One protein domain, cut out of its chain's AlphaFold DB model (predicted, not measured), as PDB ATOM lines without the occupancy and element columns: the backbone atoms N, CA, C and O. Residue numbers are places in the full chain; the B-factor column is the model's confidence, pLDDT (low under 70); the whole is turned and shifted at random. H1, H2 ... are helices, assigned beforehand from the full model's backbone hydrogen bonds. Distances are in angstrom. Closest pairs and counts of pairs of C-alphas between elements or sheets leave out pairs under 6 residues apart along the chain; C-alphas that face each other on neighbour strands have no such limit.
ATOM      1  N   TYR A 578      95.043 168.568  73.349       78.50
ATOM      2  CA  TYR A 578      94.714 167.138  73.379       78.50
ATOM      3  C   TYR A 578      94.229 166.647  74.749       78.50
ATOM      4  O   TYR A 578      93.573 165.614  74.838       78.50
ATOM      5  N   ILE A 579      94.534 167.387  75.818       75.00
ATOM      6  CA  ILE A 579      94.014 167.111  77.163       75.00
ATOM      7  C   ILE A 579      92.668 167.814  77.341       75.00
ATOM      8  O   ILE A 579      91.712 167.207  77.811       75.00
ATOM      9  N   LEU A 580      92.584 169.078  76.915       76.81
ATOM     10  CA  LEU A 580      91.383 169.901  77.059       76.81
ATOM     11  C   LEU A 580      90.186 169.354  76.270       76.81
ATOM     12  O   LEU A 580      89.061 169.474  76.737       76.81
ATOM     13  N   ILE A 581      90.411 168.711  75.118       78.38
ATOM     14  CA  ILE A 581      89.331 168.124  74.304       78.38
ATOM     15  C   ILE A 581      88.608 166.952  74.981       78.38
ATOM     16  O   ILE A 581      87.467 166.666  74.633       78.38
ATOM     17  N   ARG A 582      89.263 166.258  75.925       75.19
ATOM     18  CA  ARG A 582      88.683 165.082  76.596       75.19
ATOM     19  C   ARG A 582      87.559 165.451  77.550       75.19
ATOM     20  O   ARG A 582      86.671 164.642  77.791       75.19
ATOM     21  N   ASP A 583      87.622 166.651  78.110       79.75
ATOM     22  CA  ASP A 583      86.523 167.179  78.892       79.75
ATOM     23  C   ASP A 583      85.464 167.762  77.951       79.75
ATOM     24  O   ASP A 583      85.773 168.509  77.022       79.75
ATOM     25  N   GLN A 584      84.201 167.410  78.183       73.00
ATOM     26  CA  GLN A 584      83.100 167.766  77.290       73.00
ATOM     27  C   GLN A 584      82.927 169.288  77.145       73.00
ATOM     28  O   GLN A 584      82.600 169.775  76.061       73.00
ATOM     29  N   GLN A 585      83.161 170.048  78.217       64.06
ATOM     30  CA  GLN A 585      82.972 171.497  78.239       64.06
ATOM     31  C   GLN A 585      84.192 172.219  77.668       64.06
ATOM     32  O   GLN A 585      84.054 173.085  76.799       64.06
ATOM     33  N   TRP A 586      85.395 171.825  78.088       76.62
ATOM     34  CA  TRP A 586      86.639 172.378  77.551       76.62
ATOM     35  C   TRP A 586      86.845 172.019  76.079       76.62
ATOM     36  O   TRP A 586      87.371 172.834  75.318       76.62
ATOM     37  N   GLY A 587      86.375 170.853  75.641       78.81
ATOM     38  CA  GLY A 587      86.403 170.436  74.247       78.81
ATOM     39  C   GLY A 587      85.452 171.230  73.356       78.81
ATOM     40  O   GLY A 587      85.835 171.632  72.253       78.81
ATOM     41  N   ALA A 588      84.243 171.528  73.841       77.44
ATOM     42  CA  ALA A 588      83.320 172.429  73.153       77.44
ATOM     43  C   ALA A 588      83.901 173.851  73.045       77.44
ATOM     44  O   ALA A 588      83.916 174.427  71.957       77.44
ATOM     45  N   PHE A 589      84.471 174.369  74.139       79.62
ATOM     46  CA  PHE A 589      85.134 175.674  74.170       79.62
ATOM     47  C   PHE A 589      86.333 175.749  73.209       79.62
ATOM     48  O   PHE A 589      86.435 176.683  72.419       79.62
ATOM     49  N   LEU A 590      87.206 174.735  73.201       82.62
ATOM     50  CA  LEU A 590      88.350 174.665  72.286       82.62
ATOM     51  C   LEU A 590      87.904 174.631  70.817       82.62
ATOM     52  O   LEU A 590      88.500 175.312  69.984       82.62
ATOM     53  N   THR A 591      86.844 173.877  70.508       81.50
ATOM     54  CA  THR A 591      86.259 173.826  69.156       81.50
ATOM     55  C   THR A 591      85.784 175.216  68.729       81.50
ATOM     56  O   THR A 591      86.164 175.696  67.666       81.50
ATOM     57  N   GLN A 592      85.053 175.909  69.604       81.06
ATOM     58  CA  GLN A 592      84.590 177.271  69.355       81.06
ATOM     59  C   GLN A 592      85.753 178.256  69.146       81.06
ATOM     60  O   GLN A 592      85.697 179.091  68.243       81.06
ATOM     61  N   CYS A 593      86.831 178.150  69.930       84.75
ATOM     62  CA  CYS A 593      88.023 178.981  69.751       84.75
ATOM     63  C   CYS A 593      88.719 178.734  68.404       84.75
ATOM     64  O   CYS A 593      89.243 179.677  67.811       84.75
ATOM     65  N   ILE A 594      88.729 177.495  67.905       83.50
ATOM     66  CA  ILE A 594      89.291 177.159  66.589       83.50
ATOM     67  C   ILE A 594      88.419 177.735  65.471       83.50
ATOM     68  O   ILE A 594      88.946 178.412  64.585       83.50
ATOM     69  N   ASP A 595      87.102 177.542  65.547       83.56
ATOM     70  CA  ASP A 595      86.146 178.040  64.548       83.56
ATOM     71  C   ASP A 595      86.191 179.572  64.433       83.56
ATOM     72  O   ASP A 595      86.136 180.135  63.338       83.56
ATOM     73  N   GLN A 596      86.381 180.258  65.562       85.31
ATOM     74  CA  GLN A 596      86.505 181.716  65.632       85.31
ATOM     75  C   GLN A 596      87.924 182.237  65.342       85.31
ATOM     76  O   GLN A 596      88.175 183.434  65.481       85.31
ATOM     77  N   ARG A 597      88.862 181.369  64.929       83.69
ATOM     78  CA  ARG A 597      90.284 181.698  64.681       83.69
ATOM     79  C   ARG A 597      90.994 182.347  65.881       83.69
ATOM     80  O   ARG A 597      91.954 183.094  65.707       83.69
ATOM     81  N   ALA A 598      90.544 182.039  67.094       80.56
ATOM     82  CA  ALA A 598      91.106 182.502  68.362       80.56
ATOM     83  C   ALA A 598      92.076 181.482  69.002       80.56
ATOM     84  O   ALA A 598      92.547 181.686  70.119       80.56
ATOM     85  N   TYR A 599      92.386 180.385  68.303       85.25
ATOM     86  CA  TYR A 599      93.356 179.368  68.711       85.25
ATOM     87  C   TYR A 599      94.719 179.585  68.036       85.25
ATOM     88  O   TYR A 599      94.805 179.702  66.814       85.25
ATOM     89  N   VAL A 600      95.794 179.574  68.828       79.12
ATOM     90  CA  VAL A 600      97.184 179.643  68.351       79.12
ATOM     91  C   VAL A 600      97.997 178.577  69.084       79.12
ATOM     92  O   VAL A 600      98.029 178.563  70.312       79.12
ATOM     93  N   GLY A 601      98.650 177.673  68.350       79.94
ATOM     94  CA  GLY A 601      99.376 176.557  68.957       79.94
ATOM     95  C   GLY A 601      99.796 175.478  67.963       79.94
ATOM     96  O   GLY A 601      99.951 175.736  66.768       79.94
ATOM     97  N   CYS A 602     100.012 174.261  68.469       74.44
ATOM     98  CA  CYS A 602     100.318 173.104  67.632       74.44
ATOM     99  C   CYS A 602      99.178 172.815  66.641       74.44
ATOM    100  O   CYS A 602      98.037 173.230  66.835       74.44
ATOM    101  N   ARG A 603      99.471 172.094  65.552       66.56
ATOM    102  CA  ARG A 603      98.403 171.609  64.670       66.56
ATOM    103  C   ARG A 603      97.526 170.663  65.477       66.56
ATOM    104  O   ARG A 603      97.976 169.580  65.832       66.56
ATOM    105  N   PHE A 604      96.315 171.108  65.776       66.06
ATOM    106  CA  PHE A 604      95.306 170.329  66.469       66.06
ATOM    107  C   PHE A 604      94.368 169.712  65.432       66.06
ATOM    108  O   PHE A 604      93.750 170.426  64.642       66.06
ATOM    109  N   CYS A 605      94.288 168.383  65.420       64.25
ATOM    110  CA  CYS A 605      93.324 167.631  64.628       64.25
ATOM    111  C   CYS A 605      92.439 166.835  65.587       64.25
ATOM    112  O   CYS A 605      92.918 166.341  66.604       64.25
ATOM    113  N   ARG A 606      91.151 166.716  65.267       60.22
ATOM    114  CA  ARG A 606      90.140 166.064  66.114       60.22
ATOM    115  C   ARG A 606      90.243 164.528  66.092       60.22
ATOM    116  O   ARG A 606      89.236 163.858  66.284       60.22
ATOM    117  N   SER A 607      91.424 163.977  65.809       58.31
ATOM    118  CA  SER A 607      91.659 162.536  65.850       58.31
ATOM    119  C   SER A 607      91.928 162.103  67.291       58.31
ATOM    120  O   SER A 607      92.784 162.661  67.980       58.31
ATOM    121  N   GLU A 608      91.182 161.102  67.755       54.34
ATOM    122  CA  GLU A 608      91.326 160.513  69.097       54.34
ATOM    123  C   GLU A 608      92.748 159.961  69.347       54.34
ATOM    124  O   GLU A 608      93.224 159.950  70.483       54.34
ATOM    125  N   GLU A 609      93.473 159.640  68.271       55.00
ATOM    126  CA  GLU A 609      94.826 159.066  68.262       55.00
ATOM    127  C   GLU A 609      95.889 159.931  68.972       55.00
ATOM    128  O   GLU A 609      96.800 159.414  69.618       55.00
ATOM    129  N   ALA A 610      95.791 161.263  68.909       54.97
ATOM    130  CA  ALA A 610      96.834 162.143  69.451       54.97
ATOM    131  C   ALA A 610      96.797 162.274  70.988       54.97
ATOM    132  O   ALA A 610      97.804 162.608  71.618       54.97
ATOM    133  N   ALA A 611      95.646 162.008  71.614       52.38
ATOM    134  CA  ALA A 611      95.517 162.036  73.068       52.38
ATOM    135  C   ALA A 611      95.994 160.721  73.714       52.38
ATOM    136  O   ALA A 611      96.465 160.728  74.854       52.38
ATOM    137  N   GLU A 612      95.891 159.598  72.997       57.88
ATOM    138  CA  GLU A 612      96.440 158.302  73.418       57.88
ATOM    139  C   GLU A 612      97.976 158.311  73.448       57.88
ATOM    140  O   GLU A 612      98.558 157.813  74.413       57.88
ATOM    141  N   ASP A 613      98.633 158.990  72.499       62.12
ATOM    142  CA  ASP A 613     100.101 159.112  72.438       62.12
ATOM    143  C   ASP A 613     100.708 159.813  73.675       62.12
ATOM    144  O   ASP A 613     101.783 159.455  74.162       62.12
ATOM    145  N   ILE A 614      99.995 160.776  74.272       61.25
ATOM    146  CA  ILE A 614     100.431 161.444  75.514       61.25
ATOM    147  C   ILE A 614     100.330 160.496  76.714       61.25
ATOM    148  O   ILE A 614     101.206 160.508  77.579       61.25
ATOM    149  N   TYR A 615      99.281 159.672  76.771       57.75
ATOM    150  CA  TYR A 615      99.056 158.716  77.857       57.75
ATOM    151  C   TYR A 615     100.060 157.555  77.797       57.75
ATOM    152  O   TYR A 615     100.600 157.145  78.822       57.75
ATOM    153  N   GLU A 616     100.378 157.090  76.587       61.38
ATOM    154  CA  GLU A 616     101.469 156.152  76.301       61.38
ATOM    155  C   GLU A 616     102.838 156.731  76.686       61.38
ATOM    156  O   GLU A 616     103.623 156.068  77.365       61.38
ATOM    157  N   ARG A 617     103.123 157.993  76.341       62.25
ATOM    158  CA  ARG A 617     104.345 158.688  76.784       62.25
ATOM    159  C   ARG A 617     104.424 158.833  78.303       62.25
ATOM    160  O   ARG A 617     105.506 158.663  78.855       62.25
ATOM    161  N   PHE A 618     103.305 159.105  78.977       56.25
ATOM    162  CA  PHE A 618     103.251 159.173  80.440       56.25
ATOM    163  C   PHE A 618     103.440 157.801  81.095       56.25
ATOM    164  O   PHE A 618     104.149 157.703  82.088       56.25
ATOM    165  N   LYS A 619     102.889 156.728  80.514       56.44
ATOM    166  CA  LYS A 619     103.160 155.341  80.937       56.44
ATOM    167  C   LYS A 619     104.626 154.938  80.761       56.44
ATOM    168  O   LYS A 619     105.123 154.131  81.535       56.44
ATOM    169  N   ARG A 620     105.316 155.484  79.754       60.88
ATOM    170  CA  ARG A 620     106.756 155.258  79.518       60.88
ATOM    171  C   ARG A 620     107.660 156.050  80.462       60.88
ATOM    172  O   ARG A 620     108.849 155.743  80.543       60.88
ATOM    173  N   LEU A 621     107.129 157.037  81.185       53.53
ATOM    174  CA  LEU A 621     107.827 157.667  82.301       53.53
ATOM    175  C   LEU A 621     107.763 156.711  83.500       53.53
ATOM    176  O   LEU A 621     106.930 156.857  84.390       53.53
TER     177      LEU A 621
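What this domain is: This is residues 578 to 621 of the 627 residues of the protein "RNA helicase" of Strigamia maritima (UniProt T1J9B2). What shape does the model show? Two helices stand apart, one toward each end of an elongated body, and a long loop, residues 596 to 608, swings round from the end of H1 to the start of H2. The first residues, 578 to 583, lead to H1, and at the other end the tip of H2 and the tail after it, residues 616 to 621, stick out. What is it made of? The printed part has 44 residues with two named helices, H1 then H2, and no named strand; its class is all helix. How compact is it? It is only just loose, close to compact, with a radius of gyration of the C-alphas of 11.6 A, and it spans 36 by 20 by 15 A.

How they stand to each other: How do the helices stand to each other? H1, residues 584 to 595, and H2, residues 609 to 619, are apart, with no C-alpha of the one within 8 A of the other. What do their backbones show? In H1 every O i to N i+4 pair is within hydrogen-bond range; in H2 5 of 7 are.

Where its parts are: Where is H1? It begins at C-alpha 584, (83.100, 167.766, 77.290), and measures 16.6 A from first to last C-alpha. Where is H2? It ends at C-alpha 619, (103.160, 155.341, 80.937), and measures 15.6 A.

The domain as a whole: How far does it reach? The two C-alphas farthest apart, those of Gln 596 and Leu 621, are 36.2 A apart. Is the printed part whole? It has no cut, and the link from H1 to H2, 13 residues, is long. Where is confidence low? Residue 585 and residues 603 to 621 are under 70; the mean pLDDT of the printed part is 70.5, and that of H2 is 58.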